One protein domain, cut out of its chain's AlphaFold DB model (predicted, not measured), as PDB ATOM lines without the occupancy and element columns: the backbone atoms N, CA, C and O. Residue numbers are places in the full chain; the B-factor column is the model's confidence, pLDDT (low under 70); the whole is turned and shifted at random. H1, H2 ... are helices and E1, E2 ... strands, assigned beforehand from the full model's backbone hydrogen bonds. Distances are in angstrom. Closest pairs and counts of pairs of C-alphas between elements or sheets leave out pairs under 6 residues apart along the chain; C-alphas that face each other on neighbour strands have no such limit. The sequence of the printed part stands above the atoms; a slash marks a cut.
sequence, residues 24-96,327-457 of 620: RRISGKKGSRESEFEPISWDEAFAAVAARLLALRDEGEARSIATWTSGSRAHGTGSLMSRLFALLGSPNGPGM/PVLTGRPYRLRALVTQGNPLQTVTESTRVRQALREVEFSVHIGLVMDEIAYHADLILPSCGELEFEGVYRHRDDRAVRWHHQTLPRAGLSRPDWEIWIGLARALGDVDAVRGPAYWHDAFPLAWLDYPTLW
ATOM      1  N   ARG A  24     258.975 322.410 287.780       98.38
ATOM      2  CA  ARG A  24     259.046 322.278 286.322       98.38
ATOM      3  C   ARG A  24     258.257 321.073 285.867       98.38
ATOM      4  O   ARG A  24     258.412 319.987 286.415       98.38
ATOM      5  N   ARG A  25     257.427 321.248 284.842       97.81
ATOM      6  CA  ARG A  25     256.743 320.119 284.210       97.81
ATOM      7  C   ARG A  25     257.756 319.244 283.481       97.81
ATOM      8  O   ARG A  25     258.485 319.741 282.625       97.81
ATOM      9  N   ILE A  26     257.728 317.948 283.766       97.25
ATOM     10  CA  ILE A  26     258.564 316.948 283.088       97.25
ATOM     11  C   ILE A  26     257.757 316.054 282.146       97.25
ATOM     12  O   ILE A  26     258.298 315.556 281.162       97.25
ATOM     13  N   SER A  27     256.457 315.870 282.406       95.75
ATOM     14  CA  SER A  27     255.601 315.004 281.591       95.75
ATOM     15  C   SER A  27     254.111 315.403 281.628       95.75
ATOM     16  O   SER A  27     253.648 316.235 282.418       95.75
ATOM     17  N   GLY A  28     253.329 314.811 280.720       92.50
ATOM     18  CA  GLY A  28     251.888 315.034 280.582       92.50
ATOM     19  C   GLY A  28     251.503 316.319 279.833       92.50
ATOM     20  O   GLY A  28     252.294 317.238 279.635       92.50
ATOM     21  N   LYS A  29     250.247 316.377 279.378       93.88
ATOM     22  CA  LYS A  29     249.724 317.489 278.564       93.88
ATOM     23  C   LYS A  29     249.306 318.675 279.440       93.88
ATOM     24  O   LYS A  29     248.739 318.474 280.514       93.88
ATOM     25  N   LYS A  30     249.479 319.909 278.944       94.62
ATOM     26  CA  LYS A  30     248.963 321.124 279.603       94.62
ATOM     27  C   LYS A  30     247.477 320.973 279.955       94.62
ATOM     28  O   LYS A  30     246.644 320.598 279.127       94.62
ATOM     29  N   GLY A  31     247.152 321.253 281.210       92.50
ATOM     30  CA  GLY A  31     245.829 321.128 281.814       92.50
ATOM     31  C   GLY A  31     245.448 319.719 282.278       92.50
ATOM     32  O   GLY A  31     244.313 319.540 282.722       92.50
ATOM     33  N   SER A  32     246.334 318.722 282.168       93.31
ATOM     34  CA  SER A  32     246.113 317.392 282.749       93.31
ATOM     35  C   SER A  32     246.491 317.369 284.227       93.31
ATOM     36  O   SER A  32     247.547 317.870 284.606       93.31
ATOM     37  N   ARG A  33     245.658 316.725 285.054       89.81
ATOM     38  CA  ARG A  33     245.985 316.431 286.461       89.81
ATOM     39  C   ARG A  33     246.987 315.288 286.622       89.81
ATOM     40  O   ARG A  33     247.528 315.123 287.703       89.81
ATOM     41  N   GLU A  34     247.220 314.529 285.558       92.12
ATOM     42  CA  GLU A  34     248.218 313.452 285.500       92.12
ATOM     43  C   GLU A  34     249.611 313.981 285.135       92.12
ATOM     44  O   GLU A  34     250.548 313.205 285.002       92.12
ATOM     45  N   SER A  35     249.754 315.290 284.910       93.06
ATOM     46  CA  SER A  35     251.065 315.865 284.637       93.06
ATOM     47  C   SER A  35     251.979 315.802 285.841       93.06
ATOM     48  O   SER A  35     251.594 316.174 286.950       93.06
ATOM     49  N   GLU A  36     253.215 315.404 285.576       94.88
ATOM     50  CA  GLU A  36     254.255 315.296 286.581       94.88
ATOM     51  C   GLU A  36     255.128 316.543 286.558       94.88
ATOM     52  O   GLU A  36     255.481 317.086 285.501       94.88
ATOM     53  N   PHE A  37     255.481 316.977 287.759       96.69
ATOM     54  CA  PHE A  37     256.343 318.114 287.991       96.69
ATOM     55  C   PHE A  37     257.481 317.699 288.912       96.69
ATOM     56  O   PHE A  37     257.258 316.985 289.892       96.69
ATOM     57  N   GLU A  38     258.679 318.186 288.623       96.94
ATOM     58  CA  GLU A  38     259.838 318.035 289.494       96.94
ATOM     59  C   GLU A  38     260.152 319.361 290.206       96.94
ATOM     60  O   GLU A  38     259.980 320.431 289.610       96.94
ATOM     61  N   PRO A  39     260.608 319.327 291.469       98.00
ATOM     62  CA  PRO A  39     261.156 320.502 292.132       98.00
ATOM     63  C   PRO A  39     262.444 320.973 291.456       98.00
ATOM     64  O   PRO A  39     263.310 320.160 291.139       98.00
ATOM     65  N   ILE A  40     262.590 322.286 291.303       98.44
ATOM     66  CA  ILE A  40     263.817 322.932 290.828       98.44
ATOM     67  C   ILE A  40     264.195 324.092 291.753       98.44
ATOM     68  O   ILE A  40     263.368 324.599 292.520       98.44
ATOM     69  N   SER A  41     265.451 324.526 291.698       98.44
ATOM     70  CA  SER A  41     265.893 325.722 292.418       98.44
ATOM     71  C   SER A  41     265.286 327.001 291.825       98.44
ATOM     72  O   SER A  41     264.819 327.033 290.684       98.44
ATOM     73  N   TRP A  42     265.308 328.090 292.598       98.38
ATOM     74  CA  TRP A  42     264.904 329.408 292.095       98.38
ATOM     75  C   TRP A  42     265.786 329.892 290.943       98.38
ATOM     76  O   TRP A  42     265.257 330.467 289.997       98.38
ATOM     77  N   ASP A  43     267.092 329.627 290.994       98.12
ATOM     78  CA  ASP A  43     268.031 330.059 289.956       98.12
ATOM     79  C   ASP A  43     267.752 329.331 288.635       98.12
ATOM     80  O   ASP A  43     267.651 329.967 287.587       98.12
ATOM     81  N   GLU A  44     267.509 328.016 288.682       98.19
ATOM     82  CA  GLU A  44     267.082 327.242 287.508       98.19
ATOM     83  C   GLU A  44     265.736 327.728 286.961       98.19
ATOM     84  O   GLU A  44     265.565 327.844 285.745       98.19
ATOM     85  N   ALA A  45     264.778 328.029 287.845       98.56
ATOM     86  CA  ALA A  45     263.464 328.515 287.445       98.56
ATOM     87  C   ALA A  45     263.564 329.877 286.747       98.56
ATOM     88  O   ALA A  45     263.027 330.046 285.651       98.56
ATOM     89  N   PHE A  46     264.281 330.833 287.340       98.56
ATOM     90  CA  PHE A  46     264.463 332.157 286.754       98.56
ATOM     91  C   PHE A  46     265.254 332.107 285.452       98.56
ATOM     92  O   PHE A  46     264.824 332.731 284.483       98.56
ATOM     93  N   ALA A  47     266.341 331.333 285.384       98.06
ATOM     94  CA  ALA A  47     267.118 331.170 284.158       98.06
ATOM     95  C   ALA A  47     266.268 330.577 283.021       98.06
ATOM     96  O   ALA A  47     266.323 331.060 281.890       98.06
ATOM     97  N   ALA A  48     265.424 329.582 283.318       98.12
ATOM     98  CA  ALA A  48     264.536 328.978 282.327       98.12
ATOM     99  C   ALA A  48     263.476 329.962 281.803       98.12
ATOM    100  O   ALA A  48     263.220 330.001 280.596       98.12
ATOM    101  N   VAL A  49     262.874 330.778 282.680       98.44
ATOM    102  CA  VAL A  49     261.944 331.839 282.254       98.44
ATOM    103  C   VAL A  49     262.684 332.895 281.434       98.44
ATOM    104  O   VAL A  49     262.255 333.203 280.324       98.44
ATOM    105  N   ALA A  50     263.801 333.417 281.945       98.31
ATOM    106  CA  ALA A  50     264.592 334.458 281.299       98.31
ATOM    107  C   ALA A  50     265.021 334.050 279.885       98.31
ATOM    108  O   ALA A  50     264.753 334.780 278.931       98.31
ATOM    109  N   ALA A  51     265.578 332.846 279.726       97.56
ATOM    110  CA  ALA A  51     265.991 332.319 278.431       97.56
ATOM    111  C   ALA A  51     264.830 332.264 277.424       97.56
ATOM    112  O   ALA A  51     264.994 332.645 276.267       97.56
ATOM    113  N   ARG A  52     263.633 331.836 277.853       97.75
ATOM    114  CA  ARG A  52     262.451 331.787 276.976       97.75
ATOM    115  C   ARG A  52     261.944 333.168 276.582       97.75
ATOM    116  O   ARG A  52     261.598 333.368 275.420       97.75
ATOM    117  N   LEU A  53     261.894 334.113 277.519       97.56
ATOM    118  CA  LEU A  53     261.435 335.473 277.232       97.56
ATOM    119  C   LEU A  53     262.409 336.218 276.308       97.56
ATOM    120  O   LEU A  53     261.966 336.895 275.381       97.56
ATOM    121  N   LEU A  54     263.719 336.066 276.524       97.62
ATOM    122  CA  LEU A  54     264.742 336.689 275.681       97.62
ATOM    123  C   LEU A  54     264.788 336.066 274.290       97.62
ATOM    124  O   LEU A  54     264.848 336.813 273.325       97.62
ATOM    125  N   ALA A  55     264.643 334.742 274.161       97.50
ATOM    126  CA  ALA A  55     264.549 334.098 272.849       97.50
ATOM    127  C   ALA A  55     263.400 334.685 272.008       97.50
ATOM    128  O   ALA A  55     263.612 335.092 270.870       97.50
ATOM    129  N   LEU A  56     262.203 334.828 272.593       96.19
ATOM    130  CA  LEU A  56     261.062 335.453 271.910       96.19
ATOM    131  C   LEU A  56     261.320 336.920 271.555       96.19
ATOM    132  O   LEU A  56     260.925 337.375 270.483       96.19
ATOM    133  N   ARG A  57     261.969 337.678 272.443       94.94
ATOM    134  CA  ARG A  57     262.353 339.064 272.164       94.94
ATOM    135  C   ARG A  57     263.347 339.145 271.004       94.94
ATOM    136  O   ARG A  57     263.155 339.973 270.118       94.94
ATOM    137  N   ASP A  58     264.376 338.304 271.012       95.31
ATOM    138  CA  ASP A  58     265.477 338.306 270.044       95.31
ATOM    139  C   ASP A  58     265.027 337.802 268.661       95.31
ATOM    140  O   ASP A  58     265.558 338.234 267.641       95.31
ATOM    141  N   GLU A  59     263.964 336.991 268.606       95.44
ATOM    142  CA  GLU A  59     263.210 336.656 267.387       95.44
ATOM    143  C   GLU A  59     262.363 337.829 266.839       95.44
ATOM    144  O   GLU A  59     261.718 337.699 265.800       95.44
ATOM    145  N   GLY A  60     262.328 338.977 267.524       92.62
ATOM    146  CA  GLY A  60     261.472 340.116 267.173       92.62
ATOM    147  C   GLY A  60     260.016 339.967 267.631       92.62
ATOM    148  O   GLY A  60     259.161 340.775 267.267       92.62
ATOM    149  N   GLU A  61     259.716 338.971 268.466       93.38
ATOM    150  CA  GLU A  61     258.372 338.630 268.937       93.38
ATOM    151  C   GLU A  61     258.145 339.013 270.406       93.38
ATOM    152  O   GLU A  61     257.324 338.405 271.096       93.38
ATOM    153  N   ALA A  62     258.801 340.073 270.896       93.25
ATOM    154  CA  ALA A  62     258.587 340.607 272.250       93.25
ATOM    155  C   ALA A  62     257.100 340.889 272.538       93.25
ATOM    156  O   ALA A  62     256.600 340.624 273.631       93.25
ATOM    157  N   ARG A  63     256.351 341.337 271.519       92.25
ATOM    158  CA  ARG A  63     254.899 341.544 271.610       92.25
ATOM    159  C   ARG A  63     254.118 340.271 271.949       92.25
ATOM    160  O   ARG A  63     253.044 340.372 272.513       92.25
ATOM    161  N   SER A  64     254.631 339.079 271.648       93.56
ATOM    162  CA  SER A  64     253.954 337.799 271.907       93.56
ATOM    163  C   SER A  64     254.039 337.327 273.367       93.56
ATOM    164  O   SER A  64     253.522 336.258 273.700       93.56
ATOM    165  N   ILE A  65     254.683 338.109 274.237       94.94
ATOM    166  CA  ILE A  65     254.847 337.838 275.665       94.94
ATOM    167  C   ILE A  65     253.798 338.642 276.424       94.94
ATOM    168  O   ILE A  65     253.757 339.856 276.263       94.94
ATOM    169  N   ALA A  66     252.985 338.018 277.271       93.38
ATOM    170  CA  ALA A  66     252.009 338.721 278.101       93.38
ATOM    171  C   ALA A  66     252.048 338.278 279.556       93.38
ATOM    172  O   ALA A  66     252.506 337.184 279.896       93.38
ATOM    173  N   THR A  67     251.490 339.125 280.413       91.12
ATOM    174  CA  THR A  67     251.130 338.746 281.772       91.12
ATOM    175  C   THR A  67     249.625 338.806 281.988       91.12
ATOM    176  O   THR A  67     248.930 339.668 281.458       91.12
ATOM    177  N   TRP A  68     249.121 337.875 282.794       87.50
ATOM    178  CA  TRP A  68     247.790 337.958 283.376       87.50
ATOM    179  C   TRP A  68     247.926 338.104 284.882       87.50
ATOM    180  O   TRP A  68     248.547 337.258 285.521       87.50
ATOM    181  N   THR A  69     247.314 339.131 285.465       84.06
ATOM    182  CA  THR A  69     247.443 339.402 286.902       84.06
ATOM    183  C   THR A  69     246.099 339.479 287.605       84.06
ATOM    184  O   THR A  69     245.052 339.659 286.987       84.06
ATOM    185  N   SER A  70     246.149 339.339 288.925       74.12
ATOM    186  CA  SER A  70     245.046 339.585 289.845       74.12
ATOM    187  C   SER A  70     245.383 340.746 290.785       74.12
ATOM    188  O   SER A  70     246.528 341.203 290.857       74.12
ATOM    189  N   GLY A  71     244.373 341.240 291.504       69.44
ATOM    190  CA  GLY A  71     244.537 342.301 292.502       69.44
ATOM    191  C   GLY A  71     245.147 341.840 293.831       69.44
ATOM    192  O   GLY A  71     245.441 342.685 294.664       69.44
ATOM    193  N   SER A  72     245.347 340.536 294.039       71.62
ATOM    194  CA  SER A  72     245.769 339.948 295.324       71.62
ATOM    195  C   SER A  72     247.291 339.904 295.508       71.62
ATOM    196  O   SER A  72     247.816 338.946 296.067       71.62
ATOM    197  N   ARG A  73     248.004 340.891 294.963       84.12
ATOM    198  CA  ARG A  73     249.472 340.938 294.944       84.12
ATOM    199  C   ARG A  73     249.991 341.893 295.996       84.12
ATOM    200  O   ARG A  73     249.325 342.883 296.300       84.12
ATOM    201  N   ALA A  74     251.222 341.663 296.441       86.69
ATOM    202  CA  ALA A  74     251.932 342.644 297.245       86.69
ATOM    203  C   ALA A  74     251.928 344.015 296.553       86.69
ATOM    204  O   ALA A  74     252.175 344.145 295.343       86.69
ATOM    205  N   HIS A  75     251.627 345.052 297.322       87.25
ATOM    206  CA  HIS A  75     251.453 346.394 296.797       87.25
ATOM    207  C   HIS A  75     252.750 346.936 296.171       87.25
ATOM    208  O   HIS A  75     253.840 346.742 296.702       87.25
ATOM    209  N   GLY A  76     252.638 347.590 295.007       87.62
ATOM    210  CA  GLY A  76     253.788 348.076 294.222       87.62
ATOM    211  C   GLY A  76     254.344 347.091 293.189       87.62
ATOM    212  O   GLY A  76     255.036 347.499 292.257       87.62
ATOM    213  N   THR A  77     253.949 345.814 293.246       90.31
ATOM    214  CA  THR A  77     254.372 344.796 292.266       90.31
ATOM    215  C   THR A  77     254.000 345.165 290.825       90.31
ATOM    216  O   THR A  77     254.750 344.878 289.896       90.31
ATOM    217  N   GLY A  78     252.863 345.841 290.614       90.38
ATOM    218  CA  GLY A  78     252.451 346.317 289.285       90.38
ATOM    219  C   GLY A  78     253.508 347.191 288.606       90.38
ATOM    220  O   GLY A  78     253.761 347.016 287.422       90.38
ATOM    221  N   SER A  79     254.193 348.047 289.360       91.94
ATOM    222  CA  SER A  79     255.210 348.964 288.840       91.94
ATOM    223  C   SER A  79     256.483 348.237 288.410       91.94
ATOM    224  O   SER A  79     257.063 348.569 287.375       91.94
ATOM    225  N   LEU A  80     256.885 347.203 289.160       95.00
ATOM    226  CA  LEU A  80     258.004 346.319 288.808       95.00
ATOM    227  C   LEU A  80     257.703 345.535 287.527       95.00
ATOM    228  O   LEU A  80     258.529 345.464 286.620       95.00
ATOM    229  N   MET A  81     256.488 345.001 287.426       94.00
ATOM    230  CA  MET A  81     256.014 344.290 286.244       94.00
ATOM    231  C   MET A  81     255.946 345.203 285.014       94.00
ATOM    232  O   MET A  81     256.518 344.869 283.981       94.00
ATOM    233  N   SER A  82     255.304 346.372 285.118       92.38
ATOM    234  CA  SER A  82     255.234 347.351 284.024       92.38
ATOM    235  C   SER A  82     256.624 347.764 283.552       92.38
ATOM    236  O   SER A  82     256.871 347.813 282.350       92.38
ATOM    237  N   ARG A  83     257.561 347.987 284.483       94.62
ATOM    238  CA  ARG A  83     258.966 348.262 284.164       94.62
ATOM    239  C   ARG A  83     259.628 347.115 283.408       94.62
ATOM    240  O   ARG A  83     260.288 347.371 282.406       94.62
ATOM    241  N   LEU A  84     259.459 345.873 283.866       96.12
ATOM    242  CA  LEU A  84     260.065 344.702 283.228       96.12
ATOM    243  C   LEU A  84     259.553 344.553 281.795       96.12
ATOM    244  O   LEU A  84     260.350 344.406 280.874       96.12
ATOM    245  N   PHE A  85     258.236 344.639 281.600       94.81
ATOM    246  CA  PHE A  85     257.613 344.512 280.281       94.81
ATOM    247  C   PHE A  85     258.003 345.660 279.344       94.81
ATOM    248  O   PHE A  85     258.298 345.406 278.176       94.81
ATOM    249  N   ALA A  86     258.102 346.887 279.865       94.19
ATOM    250  CA  ALA A  86     258.611 348.028 279.116       94.19
ATOM    251  C   ALA A  86     260.051 347.780 278.638       94.19
ATOM    252  O   ALA A  86     260.320 347.886 277.445       94.19
ATOM    253  N   LEU A  87     260.965 347.374 279.528       95.75
ATOM    254  CA  LEU A  87     262.359 347.076 279.169       95.75
ATOM    255  C   LEU A  87     262.493 345.888 278.211       95.75
ATOM    256  O   LEU A  87     263.381 345.894 277.357       95.75
ATOM    257  N   LEU A  88     261.612 344.894 278.338       94.62
ATOM    258  CA  LEU A  88     261.520 343.745 277.439       94.62
ATOM    259  C   LEU A  88     261.006 344.142 276.044       94.62
ATOM    260  O   LEU A  88     261.300 343.454 275.069       94.62
ATOM    261  N   GLY A  89     260.256 345.244 275.938       93.25
ATOM    262  CA  GLY A  89     259.604 345.701 274.708       93.25
ATOM    263  C   GLY A  89     258.254 345.033 274.435       93.25
ATOM    264  O   GLY A  89     257.776 345.051 273.301       93.25
ATOM    265  N   SER A  90     257.633 344.431 275.454       93.44
ATOM    266  CA  SER A  90     256.286 343.875 275.335       93.44
ATOM    267  C   SER A  90     255.229 344.903 275.758       93.44
ATOM    268  O   SER A  90     255.326 345.463 276.851       93.44
ATOM    269  N   PRO A  91     254.160 345.106 274.963       89.94
ATOM    270  CA  PRO A  91     253.052 345.978 275.334       89.94
ATOM    271  C   PRO A  91     252.062 345.328 276.301       89.94
ATOM    272  O   PRO A  91     251.171 345.999 276.812       89.94
ATOM    273  N   ASN A  92     252.196 344.025 276.552       90.12
ATOM    274  CA  ASN A  92     251.222 343.233 277.298       90.12
ATOM    275  C   ASN A  92     251.626 343.080 278.766       90.12
ATOM    276  O   ASN A  92     251.623 341.972 279.310       90.12
ATOM    277  N   GLY A  93     252.021 344.202 279.373       85.00
ATOM    278  CA  GLY A  93     252.280 344.321 280.804       85.00
ATOM    279  C   GLY A  93     250.996 344.256 281.643       85.00
ATOM    280  O   GLY A  93     249.902 344.046 281.110       85.00
ATOM    281  N   PRO A  94     251.097 344.414 282.973       79.06
ATOM    282  CA  PRO A  94     249.920 344.410 283.830       79.06
ATOM    283  C   PRO A  94     249.034 345.618 283.508       79.06
ATOM    284  O   PRO A  94     249.504 346.749 283.416       79.06
ATOM    285  N   GLY A  95     247.732 345.388 283.387       67.62
ATOM    286  CA  GLY A  95     246.768 346.456 283.183       67.62
ATOM    287  C   GLY A  95     245.349 345.943 283.344       67.62
ATOM    288  O   GLY A  95     244.967 344.937 282.751       67.62
ATOM    289  N   MET A  96     244.567 346.640 284.158       64.44
ATOM    290  CA  MET A  96     243.121 346.480 284.238       64.44
ATOM    291  C   MET A  96     242.540 347.887 284.229       64.44
ATOM    292  O   MET A  96     242.905 348.705 285.069       64.44
ATOM    293  N   PRO A 327     243.853 336.103 271.153       87.38
ATOM    294  CA  PRO A 327     245.187 336.191 270.557       87.38
ATOM    295  C   PRO A 327     245.937 334.859 270.508       87.38
ATOM    296  O   PRO A 327     246.754 334.643 269.616       87.38
ATOM    297  N   VAL A 328     245.664 333.944 271.443       88.00
ATOM    298  CA  VAL A 328     246.257 332.599 271.423       88.00
ATOM    299  C   VAL A 328     245.590 331.739 270.351       88.00
ATOM    300  O   VAL A 328     246.283 331.098 269.566       88.00
ATOM    301  N   LEU A 329     244.253 331.754 270.311       89.69
ATOM    302  CA  LEU A 329     243.453 330.851 269.478       89.69
ATOM    303  C   LEU A 329     243.450 331.229 267.994       89.69
ATOM    304  O   LEU A 329     243.391 330.352 267.137       89.69
ATOM    305  N   THR A 330     243.459 332.526 267.674       89.75
ATOM    306  CA  THR A 330     243.297 333.002 266.287       89.75
ATOM    307  C   THR A 330     244.511 333.740 265.750       89.75
ATOM    308  O   THR A 330     244.585 334.013 264.552       89.75
ATOM    309  N   GLY A 331     245.474 334.070 266.614       87.62
ATOM    310  CA  GLY A 331     246.650 334.844 266.232       87.62
ATOM    311  C   GLY A 331     246.352 336.309 265.913       87.62
ATOM    312  O   GLY A 331     247.179 336.960 265.280       87.62
ATOM    313  N   ARG A 332     245.184 336.837 266.311       86.00
ATOM    314  CA  ARG A 332     244.774 338.229 266.067       86.00
ATOM    315  C   ARG A 332     244.683 339.030 267.375       86.00
ATOM    316  O   ARG A 332     244.135 338.520 268.348       86.00
ATOM    317  N   PRO A 333     245.142 340.298 267.407       83.94
ATOM    318  CA  PRO A 333     245.860 341.013 266.340       83.94
ATOM    319  C   PRO A 333     247.274 340.464 266.069       83.94
ATOM    320  O   PRO A 333     247.825 340.719 265.004       83.94
ATOM    321  N   TYR A 334     247.836 339.691 266.996       88.88
ATOM    322  CA  TYR A 334     249.040 338.878 266.817       88.88
ATOM    323  C   TYR A 334     248.986 337.680 267.770       88.88
ATOM    324  O   TYR A 334     248.212 337.679 268.732       88.88
ATOM    325  N   ARG A 335     249.790 336.645 267.503       91.12
ATOM    326  CA  ARG A 335     249.785 335.411 268.293       91.12
ATOM    327  C   ARG A 335     250.498 335.594 269.628       91.12
ATOM    328  O   ARG A 335     251.655 336.003 269.660       91.12
ATOM    329  N   LEU A 336     249.823 335.238 270.719       92.88
ATOM    330  CA  LEU A 336     250.441 335.159 272.041       92.88
ATOM    331  C   LEU A 336     251.174 333.817 272.201       92.88
ATOM    332  O   LEU A 336     250.572 332.760 272.005       92.88
ATOM    333  N   ARG A 337     252.466 333.860 272.551       95.12
ATOM    334  CA  ARG A 337     253.349 332.683 272.658       95.12
ATOM    335  C   ARG A 337     253.789 332.405 274.094       95.12
ATOM    336  O   ARG A 337     253.844 331.241 274.478       95.12
ATOM    337  N   ALA A 338     254.035 333.440 274.900       96.00
ATOM    338  CA  ALA A 338     254.396 333.291 276.308       96.00
ATOM    339  C   ALA A 338     253.402 333.992 277.239       96.00
ATOM    340  O   ALA A 338     253.017 335.136 276.996       96.00
ATOM    341  N   LEU A 339     253.023 333.319 278.327       94.31
ATOM    342  CA  LEU A 339     252.098 333.856 279.321       94.31
ATOM    343  C   LEU A 339     252.604 333.643 280.752       94.31
ATOM    344  O   LEU A 339     252.692 332.506 281.219       94.31
ATOM    345  N   VAL A 340     252.846 334.738 281.474       94.81
ATOM    346  CA  VAL A 340     253.123 334.723 282.920       94.81
ATOM    347  C   VAL A 340     251.842 335.051 283.683       94.81
ATOM    348  O   VAL A 340     251.357 336.183 283.648       94.81
ATOM    349  N   THR A 341     251.272 334.061 284.362       92.44
ATOM    350  CA  THR A 341     250.022 334.200 285.121       92.44
ATOM    351  C   THR A 341     250.291 334.380 286.608       92.44
ATOM    352  O   THR A 341     251.102 333.668 287.186       92.44
ATOM    353  N   GLN A 342     249.578 335.312 287.231       90.38
ATOM    354  CA  GLN A 342     249.557 335.536 288.671       90.38
ATOM    355  C   GLN A 342     248.112 335.786 289.114       90.38
ATOM    356  O   GLN A 342     247.634 336.920 289.217       90.38
ATOM    357  N   GLY A 343     247.380 334.692 289.284       86.25
ATOM    358  CA  GLY A 343     245.924 334.659 289.380       86.25
ATOM    359  C   GLY A 343     245.350 333.569 288.482       86.25
ATOM    360  O   GLY A 343     246.090 332.843 287.819       86.25
ATOM    361  N   ASN A 344     244.021 333.466 288.446       87.81
ATOM    362  CA  ASN A 344     243.344 332.338 287.816       87.81
ATOM    363  C   ASN A 344     242.310 332.785 286.760       87.81
ATOM    364  O   ASN A 344     241.102 332.767 287.013       87.81
ATOM    365  N   PRO A 345     242.766 333.168 285.548       84.56
ATOM    366  CA  PRO A 345     241.881 333.524 284.442       84.56
ATOM    367  C   PRO A 345     240.909 332.413 284.042       84.56
ATOM    368  O   PRO A 345     239.863 332.706 283.469       84.56
ATOM    369  N   LEU A 346     241.217 331.147 284.342       86.06
ATOM    370  CA  LEU A 346     240.338 330.028 284.016       86.06
ATOM    371  C   LEU A 346     239.022 330.069 284.815       86.06
ATOM    372  O   LEU A 346     238.006 329.575 284.320       86.06
ATOM    373  N   GLN A 347     239.024 330.684 286.003       83.88
ATOM    374  CA  GLN A 347     237.811 330.928 286.794       83.88
ATOM    375  C   GLN A 347     237.207 332.312 286.573       83.88
ATOM    376  O   GLN A 347     235.989 332.462 286.662       83.88
ATOM    377  N   THR A 348     238.037 333.332 286.340       80.94
ATOM    378  CA  THR A 348     237.589 334.731 286.412       80.94
ATOM    379  C   THR A 348     237.214 335.340 285.064       80.94
ATOM    380  O   THR A 348     236.545 336.368 285.037       80.94
ATOM    381  N   VAL A 349     237.646 334.750 283.947       81.62
ATOM    382  CA  VAL A 349     237.369 335.271 282.600       81.62
ATOM    383  C   VAL A 349     236.147 334.574 282.006       81.62
ATOM    384  O   VAL A 349     235.942 333.371 282.177       81.62
ATOM    385  N   THR A 350     235.321 335.336 281.290       79.44
ATOM    386  CA  THR A 350     234.188 334.799 280.526       79.44
ATOM    387  C   THR A 350     234.670 333.875 279.401       79.44
ATOM    388  O   THR A 350     235.831 333.910 279.001       79.44
ATOM    389  N   GLU A 351     233.792 333.010 278.880       84.25
ATOM    390  CA  GLU A 351     234.170 332.013 277.861       84.25
ATOM    391  C   GLU A 351     235.269 331.037 278.348       84.25
ATOM    392  O   GLU A 351     236.229 330.740 277.632       84.25
ATOM    393  N   SER A 352     235.129 330.503 279.572       86.12
ATOM    394  CA  SER A 352     236.138 329.646 280.231       86.12
ATOM    395  C   SER A 352     236.593 328.443 279.394       86.12
ATOM    396  O   SER A 352     237.747 328.024 279.488       86.12
ATOM    397  N   THR A 353     235.735 327.907 278.522       90.25
ATOM    398  CA  THR A 353     236.096 326.845 277.568       90.25
ATOM    399  C   THR A 353     237.172 327.311 276.588       90.25
ATOM    400  O   THR A 353     238.152 326.599 276.365       90.25
ATOM    401  N   ARG A 354     237.030 328.527 276.048       91.88
ATOM    402  CA  ARG A 354     238.009 329.137 275.139       91.88
ATOM    403  C   ARG A 354     239.291 329.500 275.881       91.88
ATOM    404  O   ARG A 354     240.374 329.269 275.359       91.88
ATOM    405  N   VAL A 355     239.184 329.989 277.117       91.38
ATOM    406  CA  VAL A 355     240.348 330.240 277.990       91.38
ATOM    407  C   VAL A 355     241.125 328.955 278.251       91.38
ATOM    408  O   VAL A 355     242.339 328.917 278.075       91.38
ATOM    409  N   ARG A 356     240.432 327.864 278.591       92.25
ATOM    410  CA  ARG A 356     241.049 326.546 278.783       92.25
ATOM    411  C   ARG A 356     241.764 326.062 277.527       92.25
ATOM    412  O   ARG A 356     242.842 325.487 277.639       92.25
ATOM    413  N   GLN A 357     241.156 326.256 276.358       93.06
ATOM    414  CA  GLN A 357     241.766 325.902 275.081       93.06
ATOM    415  C   GLN A 357     243.029 326.736 274.828       93.06
ATOM    416  O   GLN A 357     244.088 326.165 274.590       93.06
ATOM    417  N   ALA A 358     242.957 328.058 274.997       92.69
ATOM    418  CA  ALA A 358     244.103 328.951 274.848       92.69
ATOM    419  C   ALA A 358     245.265 328.552 275.775       92.69
ATOM    420  O   ALA A 358     246.399 328.399 275.334       92.69
ATOM    421  N   LEU A 359     244.988 328.273 277.052       93.19
ATOM    422  CA  LEU A 359     246.005 327.830 278.012       93.19
ATOM    423  C   LEU A 359     246.634 326.466 277.668       93.19
ATOM    424  O   LEU A 359     247.684 326.128 278.204       93.19
ATOM    425  N   ARG A 360     246.004 325.645 276.817       94.12
ATOM    426  CA  ARG A 360     246.608 324.402 276.299       94.12
ATOM    427  C   ARG A 360     247.514 324.650 275.097       94.12
ATOM    428  O   ARG A 360     248.461 323.897 274.907       94.12
ATOM    429  N   GLU A 361     247.192 325.660 274.297       93.81
ATOM    430  CA  GLU A 361     247.850 325.963 273.023       93.81
ATOM    431  C   GLU A 361     248.988 326.985 273.150       93.81
ATOM    432  O   GLU A 361     249.818 327.085 272.244       93.81
ATOM    433  N   VAL A 362     249.048 327.738 274.257       93.69
ATOM    434  CA  VAL A 362     250.152 328.666 274.529       93.69
ATOM    435  C   VAL A 362     251.482 327.908 274.579       93.69
ATOM    436  O   VAL A 362     251.593 326.862 275.223       93.69
ATOM    437  N   GLU A 363     252.498 328.429 273.894       95.12
ATOM    438  CA  GLU A 363     253.787 327.753 273.716       95.12
ATOM    439  C   GLU A 363     254.534 327.625 275.045       95.12
ATOM    440  O   GLU A 363     254.922 326.524 275.428       95.12
ATOM    441  N   PHE A 364     254.630 328.720 275.799       97.38
ATOM    442  CA  PHE A 364     255.282 328.756 277.103       97.38
ATOM    443  C   PHE A 364     254.395 329.436 278.151       97.38
ATOM    444  O   PHE A 364     253.823 330.496 277.905       97.38
ATOM    445  N   SER A 365     254.257 328.844 279.334       96.75
ATOM    446  CA  SER A 365     253.477 329.433 280.420       96.75
ATOM    447  C   SER A 365     254.143 329.272 281.778       96.75
ATOM    448  O   SER A 365     254.653 328.209 282.120       96.75
ATOM    449  N   VAL A 366     254.085 330.340 282.567       97.69
ATOM    450  CA  VAL A 366     254.529 330.375 283.959       97.69
ATOM    451  C   VAL A 366     253.321 330.680 284.837       97.69
ATOM    452  O   VAL A 366     252.520 331.558 284.504       97.69
ATOM    453  N   HIS A 367     253.183 329.980 285.959       96.44
ATOM    454  CA  HIS A 367     252.166 330.276 286.962       96.44
ATOM    455  C   HIS A 367     252.807 330.654 288.294       96.44
ATOM    456  O   HIS A 367     253.530 329.861 288.884       96.44
ATOM    457  N   ILE A 368     252.525 331.866 288.760       96.12
ATOM    458  CA  ILE A 368     252.886 332.373 290.080       96.12
ATOM    459  C   ILE A 368     251.649 332.240 290.967       96.12
ATOM    460  O   ILE A 368     250.617 332.859 290.686       96.12
ATOM    461  N   GLY A 369     251.737 331.444 292.032       93.25
ATOM    462  CA  GLY A 369     250.574 331.175 292.871       93.25
ATOM    463  C   GLY A 369     250.890 330.558 294.226       93.25
ATOM    464  O   GLY A 369     251.988 330.063 294.483       93.25
ATOM    465  N   LEU A 370     249.883 330.584 295.099       92.38
ATOM    466  CA  LEU A 370     249.964 330.041 296.455       92.38
ATOM    467  C   LEU A 370     249.812 328.518 296.458       92.38
ATOM    468  O   LEU A 370     250.501 327.814 297.188       92.38
ATOM    469  N   VAL A 371     248.882 327.997 295.664       92.00
ATOM    470  CA  VAL A 371     248.445 326.599 295.724       92.00
ATOM    471  C   VAL A 371     248.469 325.957 294.345       92.00
ATOM    472  O   VAL A 371     248.383 326.647 293.333       92.00
ATOM    473  N   MET A 372     248.535 324.627 294.312       92.12
ATOM    474  CA  MET A 372     248.377 323.842 293.088       92.12
ATOM    475  C   MET A 372     246.904 323.841 292.639       92.12
ATOM    476  O   MET A 372     246.162 322.876 292.868       92.12
ATOM    477  N   ASP A 373     246.458 324.957 292.064       89.94
ATOM    478  CA  ASP A 373     245.124 325.130 291.488       89.94
ATOM    479  C   ASP A 373     245.042 324.594 290.044       89.94
ATOM    480  O   ASP A 373     246.000 324.048 289.497       89.94
ATOM    481  N   GLU A 374     243.870 324.666 289.413       89.94
ATOM    482  CA  GLU A 374     243.686 324.110 288.071       89.94
ATOM    483  C   GLU A 374     244.503 324.813 286.982       89.94
ATOM    484  O   GLU A 374     244.823 324.155 285.991       89.94
ATOM    485  N   ILE A 375     244.844 326.101 287.133       91.38
ATOM    486  CA  ILE A 375     245.649 326.807 286.132       91.38
ATOM    487  C   ILE A 375     247.129 326.451 286.264       91.38
ATOM    488  O   ILE A 375     247.807 326.361 285.240       91.38
ATOM    489  N   ALA A 376     247.615 326.130 287.467       94.06
ATOM    490  CA  ALA A 376     248.969 325.615 287.660       94.06
ATOM    491  C   ALA A 376     249.245 324.383 286.772       94.06
ATOM    492  O   ALA A 376     250.299 324.279 286.144       94.06
ATOM    493  N   TYR A 377     248.251 323.504 286.579       95.19
ATOM    494  CA  TYR A 377     248.362 322.358 285.665       95.19
ATOM    495  C   TYR A 377     248.469 322.732 284.184       95.19
ATOM    496  O   TYR A 377     248.727 321.837 283.381       95.19
ATOM    497  N   HIS A 378     248.324 323.995 283.785       95.50
ATOM    498  CA  HIS A 378     248.600 324.472 282.426       95.50
ATOM    499  C   HIS A 378     250.013 325.056 282.253       95.50
ATOM    500  O   HIS A 378     250.440 325.250 281.117       95.50
ATOM    501  N   ALA A 379     250.754 325.291 283.340       96.88
ATOM    502  CA  ALA A 379     252.041 325.977 283.294       96.88
ATOM    503  C   ALA A 379     253.230 325.036 283.042       96.88
ATOM    504  O   ALA A 379     253.264 323.906 283.521       96.88
ATOM    505  N   ASP A 380     254.230 325.490 282.302       98.31
ATOM    506  CA  ASP A 380     255.497 324.770 282.141       98.31
ATOM    507  C   ASP A 380     256.374 324.917 283.391       98.31
ATOM    508  O   ASP A 380     257.056 323.973 283.791       98.31
ATOM    509  N   LEU A 381     256.295 326.086 284.038       98.44
ATOM    510  CA  LEU A 381     256.943 326.392 285.310       98.44
ATOM    511  C   LEU A 381     255.933 326.951 286.314       98.44
ATOM    512  O   LEU A 381     255.090 327.780 285.968       98.44
ATOM    513  N   ILE A 382     256.050 326.533 287.570       98.19
ATOM    514  CA  ILE A 382     255.229 327.018 288.679       98.19
ATOM    515  C   ILE A 382     256.151 327.659 289.711       98.19
ATOM    516  O   ILE A 382     257.108 327.031 290.160       98.19
ATOM    517  N   LEU A 383     255.862 328.900 290.094       98.00
ATOM    518  CA  LEU A 383     256.638 329.682 291.052       98.00
ATOM    519  C   LEU A 383     255.791 329.915 292.320       98.00
ATOM    520  O   LEU A 383     254.733 330.543 292.229       98.00
ATOM    521  N   PRO A 384     256.213 329.419 293.498       96.81
ATOM    522  CA  PRO A 384     255.455 329.581 294.736       96.81
ATOM    523  C   PRO A 384     255.512 331.033 295.229       96.81
ATOM    524  O   PRO A 384     256.584 331.527 295.591       96.81
ATOM    525  N   SER A 385     254.360 331.704 295.291       95.19
ATOM    526  CA  SER A 385     254.243 333.034 295.902       95.19
ATOM    527  C   SER A 385     254.004 332.935 297.408       95.19
ATOM    528  O   SER A 385     253.549 331.893 297.878       95.19
ATOM    529  N   CYS A 386     254.291 333.992 298.167       94.81
ATOM    530  CA  CYS A 386     253.905 334.119 299.576       94.81
ATOM    531  C   CYS A 386     252.447 334.581 299.737       94.81
ATOM    532  O   CYS A 386     251.940 335.352 298.923       94.81
ATOM    533  N   GLY A 387     251.788 334.135 300.809       91.56
ATOM    534  CA  GLY A 387     250.536 334.722 301.290       91.56
ATOM    535  C   GLY A 387     250.795 336.019 302.061       91.56
ATOM    536  O   GLY A 387     251.904 336.245 302.531       91.56
ATOM    537  N   GLU A 388     249.772 336.855 302.226       89.19
ATOM    538  CA  GLU A 388     249.905 338.203 302.809       89.19
ATOM    539  C   GLU A 388     250.508 338.223 304.225       89.19
ATOM    540  O   GLU A 388     251.288 339.103 304.558       89.19
ATOM    541  N   LEU A 389     250.226 337.207 305.043       93.31
ATOM    542  CA  LEU A 389     250.783 337.091 306.397       93.31
ATOM    543  C   LEU A 389     252.251 336.617 306.425       93.31
ATOM    544  O   LEU A 389     252.886 336.655 307.479       93.31
ATOM    545  N   GLU A 390     252.786 336.147 305.296       95.69
ATOM    546  CA  GLU A 390     254.130 335.564 305.159       95.69
ATOM    547  C   GLU A 390     255.192 336.593 304.732       95.69
ATOM    548  O   GLU A 390     256.352 336.236 304.508       95.69
ATOM    549  N   PHE A 391     254.811 337.864 304.601       94.50
ATOM    550  CA  PHE A 391     255.706 338.980 304.324       94.50
ATOM    551  C   PHE A 391     255.219 340.253 305.025       94.50
ATOM    552  O   PHE A 391     254.079 340.318 305.479       94.50
ATOM    553  N   GLU A 392     256.083 341.257 305.134       94.00
ATOM    554  CA  GLU A 392     255.687 342.599 305.565       94.00
ATOM    555  C   GLU A 392     255.467 343.519 304.368       94.00
ATOM    556  O   GLU A 392     256.087 343.349 303.315       94.00
ATOM    557  N   GLY A 393     254.585 344.495 304.533       93.38
ATOM    558  CA  GLY A 393     254.337 345.502 303.523       93.38
ATOM    559  C   GLY A 393     253.207 346.436 303.897       93.38
ATOM    560  O   GLY A 393     252.985 346.726 305.070       93.38
ATOM    561  N   VAL A 394     252.487 346.940 302.898       91.38
ATOM    562  CA  VAL A 394     251.320 347.790 303.143       91.38
ATOM    563  C   VAL A 394     250.033 347.055 302.837       91.38
ATOM    564  O   VAL A 394     249.939 346.363 301.832       91.38
ATOM    565  N   TYR A 395     249.028 347.247 303.681       85.44
ATOM    566  CA  TYR A 395     247.653 346.854 303.424       85.44
ATOM    567  C   TYR A 395     246.840 348.094 303.076       85.44
ATOM    568  O   TYR A 395     246.995 349.153 303.692       85.44
ATOM    569  N   ARG A 396     245.926 347.959 302.117       78.88
ATOM    570  CA  ARG A 396     244.920 348.979 301.840       78.88
ATOM    571  C   ARG A 396     243.546 348.351 301.780       78.88
ATOM    572  O   ARG A 396     243.322 347.344 301.109       78.88
ATOM    573  N   HIS A 397     242.615 349.013 302.441       75.38
ATOM    574  CA  HIS A 397     241.223 348.619 302.429       75.38
ATOM    575  C   HIS A 397     240.646 348.729 301.003       75.38
ATOM    576  O   HIS A 397     240.867 349.715 300.306       75.38
ATOM    577  N   ARG A 398     239.903 347.720 300.531       74.56
ATOM    578  CA  ARG A 398     239.401 347.686 299.141       74.56
ATOM    579  C   ARG A 398     238.515 348.889 298.800       74.56
ATOM    580  O   ARG A 398     238.647 349.428 297.705       74.56
ATOM    581  N   ASP A 399     237.685 349.322 299.742       79.44
ATOM    582  CA  ASP A 399     236.708 350.404 299.548       79.44
ATOM    583  C   ASP A 399     237.137 351.749 300.155       79.44
ATOM    584  O   ASP A 399     236.305 352.629 300.320       79.44
ATOM    585  N   ASP A 400     238.413 351.914 300.522       84.38
ATOM    586  CA  ASP A 400     238.950 353.160 301.091       84.38
ATOM    587  C   ASP A 400     240.370 353.421 300.562       84.38
ATOM    588  O   ASP A 400     241.120 352.493 300.276       84.38
ATOM    589  N   ARG A 401     240.782 354.687 300.475       90.06
ATOM    590  CA  ARG A 401     242.166 355.095 300.162       90.06
ATOM    591  C   ARG A 401     243.109 355.023 301.374       90.06
ATOM    592  O   ARG A 401     244.241 355.502 301.309       90.06
ATOM    593  N   ALA A 402     242.625 354.452 302.471       89.06
ATOM    594  CA  ALA A 402     243.340 354.152 303.703       89.06
ATOM    595  C   ALA A 402     244.475 353.139 303.497       89.06
ATOM    596  O   ALA A 402     244.238 352.018 303.048       89.06
ATOM    597  N   VAL A 403     245.690 353.509 303.895       91.25
ATOM    598  CA  VAL A 403     246.885 352.659 303.853       91.25
ATOM    599  C   VAL A 403     247.383 352.414 305.278       91.25
ATOM    600  O   VAL A 403     247.391 353.326 306.107       91.25
ATOM    601  N   ARG A 404     247.808 351.181 305.562       91.12
ATOM    602  CA  ARG A 404     248.488 350.786 306.803       91.12
ATOM    603  C   ARG A 404     249.708 349.936 306.509       91.12
ATOM    604  O   ARG A 404     249.745 349.253 305.490       91.12
ATOM    605  N   TRP A 405     250.663 349.941 307.427       94.44
ATOM    606  CA  TRP A 405     251.739 348.960 307.428       94.44
ATOM    607  C   TRP A 405     251.258 347.660 308.080       94.44
ATOM    608  O   TRP A 405     250.510 347.696 309.060       94.44
ATOM    609  N   HIS A 406     251.675 346.516 307.548       92.88
ATOM    610  CA  HIS A 406     251.528 345.223 308.202       92.88
ATOM    611  C   HIS A 406     252.888 344.535 308.272       92.88
ATOM    612  O   HIS A 406     253.654 344.528 307.311       92.88
ATOM    613  N   HIS A 407     253.168 343.909 309.410       94.88
ATOM    614  CA  HIS A 407     254.365 343.098 309.574       94.88
ATOM    615  C   HIS A 407     254.111 341.658 309.138       94.88
ATOM    616  O   HIS A 407     252.980 341.163 309.164       94.88
ATOM    617  N   GLN A 408     255.191 340.966 308.785       95.56
ATOM    618  CA  GLN A 408     255.168 339.524 308.623       95.56
ATOM    619  C   GLN A 408     254.777 338.873 309.959       95.56
ATOM    620  O   GLN A 408     255.406 339.120 310.985       95.56
ATOM    621  N   THR A 409     253.753 338.019 309.944       96.44
ATOM    622  CA  THR A 409     253.248 337.334 311.152       96.44
ATOM    623  C   THR A 409     253.407 335.819 311.090       96.44
ATOM    624  O   THR A 409     253.405 335.158 312.126       96.44
ATOM    625  N   LEU A 410     253.587 335.259 309.891       95.88
ATOM    626  CA  LEU A 410     253.846 333.842 309.660       95.88
ATOM    627  C   LEU A 410     255.189 333.645 308.944       95.88
ATOM    628  O   LEU A 410     255.593 334.482 308.131       95.88
ATOM    629  N   PRO A 411     255.899 332.531 309.193       95.81
ATOM    630  CA  PRO A 411     257.047 332.167 308.375       95.81
ATOM    631  C   PRO A 411     256.603 331.887 306.934       95.81
ATOM    632  O   PRO A 411     255.480 331.447 306.685       95.81
ATOM    633  N   ARG A 412     257.512 332.100 305.978       95.25
ATOM    634  CA  ARG A 412     257.272 331.766 304.569       95.25
ATOM    635  C   ARG A 412     257.044 330.264 304.397       95.25
ATOM    636  O   ARG A 412     257.665 329.443 305.076       95.25
ATOM    637  N   ALA A 413     256.172 329.899 303.462       94.56
ATOM    638  CA  ALA A 413     255.893 328.507 303.142       94.56
ATOM    639  C   ALA A 413     257.048 327.891 302.331       94.56
ATOM    640  O   ALA A 413     257.098 327.972 301.103       94.56
ATOM    641  N   GLY A 414     257.986 327.242 303.023       94.81
ATOM    642  CA  GLY A 414     259.163 326.642 302.396       94.81
ATOM    643  C   GLY A 414     260.030 327.700 301.712       94.81
ATOM    644  O   GLY A 414     260.506 328.626 302.358       94.81
ATOM    645  N   LEU A 415     260.226 327.560 300.403       96.44
ATOM    646  CA  LEU A 415     260.980 328.485 299.557       96.44
ATOM    647  C   LEU A 415     260.080 329.498 298.833       96.44
ATOM    648  O   LEU A 415     260.529 330.095 297.856       96.44
ATOM    649  N   SER A 416     258.819 329.682 299.240       97.00
ATOM    650  CA  SER A 416     257.956 330.704 298.637       97.00
ATOM    651  C   SER A 416     258.569 332.100 298.762       97.00
ATOM    652  O   SER A 416     259.209 332.425 299.766       97.00
ATOM    653  N   ARG A 417     258.356 332.940 297.747       97.06
ATOM    654  CA  ARG A 417     258.825 334.332 297.738       97.06
ATOM    655  C   ARG A 417     257.650 335.297 297.577       97.06
ATOM    656  O   ARG A 417     256.704 334.973 296.858       97.06
ATOM    657  N   PRO A 418     257.670 336.471 298.224       95.62
ATOM    658  CA  PRO A 418     256.706 337.516 297.930       95.62
ATOM    659  C   PRO A 418     256.886 338.026 296.498       95.62
ATOM    660  O   PRO A 418     257.943 337.884 295.883       95.62
ATOM    661  N   ASP A 419     255.830 338.622 295.956       94.44
ATOM    662  CA  ASP A 419     255.742 338.877 294.520       94.44
ATOM    663  C   ASP A 419     256.857 339.799 293.998       94.44
ATOM    664  O   ASP A 419     257.399 339.549 292.920       94.44
ATOM    665  N   TRP A 420     257.249 340.834 294.754       95.56
ATOM    666  CA  TRP A 420     258.319 341.747 294.335       95.56
ATOM    667  C   TRP A 420     259.668 341.031 294.202       95.56
ATOM    668  O   TRP A 420     260.386 341.284 293.238       95.56
ATOM    669  N   GLU A 421     259.987 340.086 295.095       97.50
ATOM    670  CA  GLU A 421     261.214 339.286 295.011       97.50
ATOM    671  C   GLU A 421     261.222 338.382 293.773       97.50
ATOM    672  O   GLU A 421     262.277 338.176 293.173       97.50
ATOM    673  N   ILE A 422     260.060 337.856 293.368       97.62
ATOM    674  CA  ILE A 422     259.931 337.041 292.150       97.62
ATOM    675  C   ILE A 422     260.217 337.897 290.913       97.62
ATOM    676  O   ILE A 422     260.998 337.497 290.051       97.62
ATOM    677  N   TRP A 423     259.614 339.083 290.827       97.00
ATOM    678  CA  TRP A 423     259.768 339.965 289.669       97.00
ATOM    679  C   TRP A 423     261.154 340.619 289.593       97.00
ATOM    680  O   TRP A 423     261.715 340.705 288.500       97.00
ATOM    681  N   ILE A 424     261.740 341.013 290.730       98.12
ATOM    682  CA  ILE A 424     263.136 341.473 290.799       98.12
ATOM    683  C   ILE A 424     264.073 340.323 290.419       98.12
ATOM    684  O   ILE A 424     264.923 340.504 289.554       98.12
ATOM    685  N   GLY A 425     263.891 339.127 290.988       98.06
ATOM    686  CA  GLY A 425     264.702 337.949 290.664       98.06
ATOM    687  C   GLY A 425     264.663 337.591 289.177       98.06
ATOM    688  O   GLY A 425     265.708 337.368 288.570       98.06
ATOM    689  N   LEU A 426     263.480 337.640 288.558       98.00
ATOM    690  CA  LEU A 426     263.332 337.439 287.119       98.00
ATOM    691  C   LEU A 426     264.061 338.517 286.304       98.00
ATOM    692  O   LEU A 426     264.738 338.184 285.335       98.00
ATOM    693  N   ALA A 427     263.967 339.795 286.689       97.88
ATOM    694  CA  ALA A 427     264.703 340.869 286.021       97.88
ATOM    695  C   ALA A 427     266.225 340.684 286.124       97.88
ATOM    696  O   ALA A 427     266.942 340.887 285.145       97.88
ATOM    697  N   ARG A 428     266.723 340.252 287.288       97.38
ATOM    698  CA  ARG A 428     268.145 339.946 287.493       97.38
ATOM    699  C   ARG A 428     268.606 338.811 286.578       97.38
ATOM    700  O   ARG A 428     269.584 338.999 285.861       97.38
ATOM    701  N   ALA A 429     267.845 337.717 286.518       98.06
ATOM    702  CA  ALA A 429     268.145 336.578 285.654       98.06
ATOM    703  C   ALA A 429     268.069 336.915 284.158       98.06
ATOM    704  O   ALA A 429     268.855 336.382 283.380       98.06
ATOM    705  N   LEU A 430     267.167 337.819 283.745       97.81
ATOM    706  CA  LEU A 430     267.190 338.387 282.393       97.81
ATOM    707  C   LEU A 430     268.542 339.059 282.134       97.81
ATOM    708  O   LEU A 430     269.186 338.739 281.144       97.81
ATOM    709  N   GLY A 431     269.023 339.905 283.048       96.75
ATOM    710  CA  GLY A 431     270.337 340.543 282.923       96.75
ATOM    711  C   GLY A 431     271.521 339.581 282.885       96.75
ATOM    712  O   GLY A 431     272.479 339.841 282.163       96.75
ATOM    713  N   ASP A 432     271.442 338.467 283.609       95.94
ATOM    714  CA  ASP A 432     272.531 337.488 283.684       95.94
ATOM    715  C   ASP A 432     272.736 336.722 282.366       95.94
ATOM    716  O   ASP A 432     273.841 336.252 282.093       95.94
ATOM    717  N   VAL A 433     271.689 336.604 281.538       95.44
ATOM    718  CA  VAL A 433     271.719 335.817 280.290       95.44
ATOM    719  C   VAL A 433     271.411 336.634 279.027       95.44
ATOM    720  O   VAL A 433     271.460 336.099 277.919       95.44
ATOM    721  N   ASP A 434     271.123 337.931 279.154       96.06
ATOM    722  CA  ASP A 434     270.864 338.830 278.026       96.06
ATOM    723  C   ASP A 434     272.159 339.271 277.332       96.06
ATOM    724  O   ASP A 434     272.785 340.270 277.693       96.06
ATOM    725  N   ALA A 435     272.522 338.549 276.273       92.62
ATOM    726  CA  ALA A 435     273.695 338.841 275.453       92.62
ATOM    727  C   ALA A 435     273.599 340.159 274.656       92.62
ATOM    728  O   ALA A 435     274.621 340.649 274.177       92.62
ATOM    729  N   VAL A 436     272.399 340.731 274.489       90.94
ATOM    730  CA  VAL A 436     272.174 341.927 273.661       90.94
ATOM    731  C   VAL A 436     272.302 343.203 274.487       90.94
ATOM    732  O   VAL A 436     272.999 344.133 274.085       90.94
ATOM    733  N   ARG A 437     271.609 343.277 275.630       93.00
ATOM    734  CA  ARG A 437     271.588 344.481 276.482       93.00
ATOM    735  C   ARG A 437     272.576 344.405 277.649       93.00
ATOM    736  O   ARG A 437     272.971 345.449 278.166       93.00
ATOM    737  N   GLY A 438     272.971 343.198 278.051       93.06
ATOM    738  CA  GLY A 438     273.865 342.955 279.176       93.06
ATOM    739  C   GLY A 438     273.235 343.193 280.559       93.06
ATOM    740  O   GLY A 438     272.104 343.678 280.674       93.06
ATOM    741  N   PRO A 439     273.983 342.886 281.633       95.38
ATOM    742  CA  PRO A 439     273.476 342.902 283.004       95.38
ATOM    743  C   PRO A 439     273.072 344.296 283.486       95.38
ATOM    744  O   PRO A 439     271.988 344.440 284.044       95.38
ATOM    745  N   ALA A 440     273.873 345.334 283.219       95.69
ATOM    746  CA  ALA A 440     273.610 346.699 283.696       95.69
ATOM    747  C   ALA A 440     272.221 347.226 283.280       95.69
ATOM    748  O   ALA A 440     271.527 347.846 284.080       95.69
ATOM    749  N   TYR A 441     271.759 346.889 282.067       96.50
ATOM    750  CA  TYR A 441     270.441 347.296 281.564       96.50
ATOM    751  C   TYR A 441     269.280 346.842 282.461       96.50
ATOM    752  O   TYR A 441     268.292 347.563 282.615       96.50
ATOM    753  N   TRP A 442     269.402 345.660 283.063       97.19
ATOM    754  CA  TRP A 442     268.385 345.088 283.943       97.19
ATOM    755  C   TRP A 442     268.688 345.339 285.417       97.19
ATOM    756  O   TRP A 442     267.801 345.683 286.193       97.19
ATOM    757  N   HIS A 443     269.943 345.158 285.815       96.88
ATOM    758  CA  HIS A 443     270.386 345.189 287.203       96.88
ATOM    759  C   HIS A 443     270.252 346.577 287.825       96.88
ATOM    760  O   HIS A 443     269.829 346.665 288.975       96.88
ATOM    761  N   ASP A 444     270.523 347.637 287.062       96.31
ATOM    762  CA  ASP A 444     270.372 349.019 287.532       96.31
ATOM    763  C   ASP A 444     268.894 349.435 287.579       96.31
ATOM    764  O   ASP A 444     268.482 350.241 288.411       96.31
ATOM    765  N   ALA A 445     268.062 348.848 286.711       96.88
ATOM    766  CA  ALA A 445     266.621 349.076 286.698       96.88
ATOM    767  C   ALA A 445     265.875 348.338 287.828       96.88
ATOM    768  O   ALA A 445     264.747 348.731 288.155       96.88
ATOM    769  N   PHE A 446     266.502 347.301 288.402       97.56
ATOM    770  CA  PHE A 446     266.012 346.470 289.507       97.56
ATOM    771  C   PHE A 446     267.113 346.228 290.566       97.56
ATOM    772  O   PHE A 446     267.645 345.114 290.671       97.56
ATOM    773  N   PRO A 447     267.472 347.255 291.361       96.81
ATOM    774  CA  PRO A 447     268.465 347.138 292.424       96.81
ATOM    775  C   PRO A 447     268.130 346.039 293.439       96.81
ATOM    776  O   PRO A 447     266.987 345.900 293.870       96.81
ATOM    777  N   LEU A 448     269.147 345.299 293.899       97.00
ATOM    778  CA  LEU A 448     268.973 344.254 294.924       97.00
ATOM    779  C   LEU A 448     268.490 344.805 296.271       97.00
ATOM    780  O   LEU A 448     267.854 344.079 297.027       97.00
ATOM    781  N   ALA A 449     268.749 346.085 296.552       97.88
ATOM    782  CA  ALA A 449     268.243 346.750 297.748       97.88
ATOM    783  C   ALA A 449     266.704 346.720 297.828       97.88
ATOM    784  O   ALA A 449     266.155 346.711 298.918       97.88
ATOM    785  N   TRP A 450     266.001 346.624 296.693       97.69
ATOM    786  CA  TRP A 450     264.536 346.545 296.653       97.69
ATOM    787  C   TRP A 450     263.965 345.172 297.023       97.69
ATOM    788  O   TRP A 450     262.747 345.004 297.040       97.69
ATOM    789  N   LEU A 451     264.813 344.175 297.296       96.88
ATOM    790  CA  LEU A 451     264.353 342.935 297.924       96.88
ATOM    791  C   LEU A 451     263.857 343.198 299.355       96.88
ATOM    792  O   LEU A 451     262.927 342.528 299.802       96.88
ATOM    793  N   ASP A 452     264.422 344.207 300.025       96.50
ATOM    794  CA  ASP A 452     263.901 344.766 301.267       96.50
ATOM    795  C   ASP A 452     262.690 345.667 300.969       96.50
ATOM    796  O   ASP A 452     262.801 346.697 300.295       96.50
ATOM    797  N   TYR A 453     261.508 345.257 301.438       96.31
ATOM    798  CA  TYR A 453     260.267 345.968 301.132       96.31
ATOM    799  C   TYR A 453     260.203 347.383 301.731       96.31
ATOM    800  O   TYR A 453     259.779 348.278 301.006       96.31
ATOM    801  N   PRO A 454     260.646 347.648 302.979       96.62
ATOM    802  CA  PRO A 454     260.823 349.011 303.490       96.62
ATOM    803  C   PRO A 454     261.609 349.930 302.554       96.62
ATOM    804  O   PRO A 454     261.168 351.045 302.260       96.62
ATOM    805  N   THR A 455     262.731 349.447 302.020       97.69
ATOM    806  CA  THR A 455     263.528 350.194 301.042       97.69
ATOM    807  C   THR A 455     262.747 350.448 299.753       97.69
ATOM    808  O   THR A 455     262.685 351.584 299.279       97.69
ATOM    809  N   LEU A 456     262.089 349.428 299.195       97.31
ATOM    810  CA  LEU A 456     261.249 349.583 298.003       97.31
ATOM    811  C   LEU A 456     260.065 350.543 298.244       97.31
ATOM    812  O   LEU A 456     259.704 351.336 297.374       97.31
ATOM    813  N   TRP A 457     259.470 350.511 299.434       96.69
ATOM    814  CA  TRP A 457     258.383 351.404 299.818       96.69
ATOM    815  C   TRP A 457     258.842 352.861 299.894       96.69
ATOM    816  O   TRP A 457     258.140 353.746 299.403       96.69
TER     817      TRP A 457
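This is residues 24 to 96 and 327 to 457 of the 620 residues of the protein "Anaerobic selenocysteine-containing dehydrogenase" of Amycolatopsis xylanica (UniProt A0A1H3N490). A parallel sheet of four strands, E3 E4 E5 E6, has the long helix H1 slanting over one face; helix H6 packs on H1 and H2, and short H7 folds back along H6. The hairpin E1 E2 lies by edge strand E6, and the hairpin E7 E8 sits far out. The printed part has 204 residues, in order E1 E2 H1 E3 H2 H3 E4 H4 H5 E5 E6 E7 E8 H6 H7 H8 H9, nine named helices and eight strands, class mixed. It is compact, with a radius of gyration of the C-alphas of 16.8 A and spans of 44 by 38 by 34 A.

Start at E1, residues 24 to 27, and E2, residues 36 to 39, an antiparallel hairpin with N 24 and O 38 within hydrogen-bond range at 2.9 A. H1, residues 42 to 58, leads to the sheet of E3, residues 65 to 69, E4, residues 338 to 342, E5, residues 364 to 369, and E6, residues 381 to 384. Look within hydrogen-bond range for N 66 and O 338, 2.9 A, N 341 and O 366, 2.8 A, and N 383 and O 367, 2.8 A. H1 is over E4, E5 and E6, at a height over the sheet of 9.9 A. H1 and H2, residues 77 to 88, on one face of the sheet E3 E4 E5 E6, make two layers with it, one of helices and one of strands. H3, residues 327 to 330, touches H5, residues 352 to 361, closest at C-alphas 328 and 358, 5.4 A. E4, H4, residues 345 to 348, H5 and E5 make a strand-helix-strand unit, parallel strands joined through helices, with a right-handed crossover. E7, residues 393 to 396, and E8, residues 402 to 406, form an antiparallel hairpin, N 395 and O 404 at 2.8 A. The hub H6, residues 419 to 433, touches H1 at a steep tilt of 62 degrees, closest at C-alphas 50 and 430, 4.8 A. H6 touches H2 at a shallow tilt of 19 degrees, closest at C-alphas 77 and 420, 5.4 A. H7, residues 438 to 443, makes a helical hairpin with H6. H8, residues 448 to 451, touches H6 at C-alphas 451 and 421, 5.6 A; H8 and H9, residues 453 to 457, only just touch, only at the corner, with 3 pairs of C-alphas within 8 A. Every O i to N i+4 pair is within hydrogen-bond range in H1, H2, H5, H6 and H9, and 1 of 2 in H7; H3, H4 and H8 are too short for one.

Find C-alpha 42 at (264.904, 329.408, 292.095); from there H1 runs 23.8 A. H6 spans 21.6 A, E5 16.6 A and H2 16.5 A. H9 ends at C-alpha 457, (258.383, 351.404, 299.818).

The C-alphas farthest apart, of Ser 27 and Ala 402, are 46.6 A apart. Residues 97 to 326 are not printed; C-alphas 96 and 327 stand 17.2 A apart across the cut. The links E5 to E6 and E8 to H6 are long. Residues 71, 95 and 96 have pLDDT under 70.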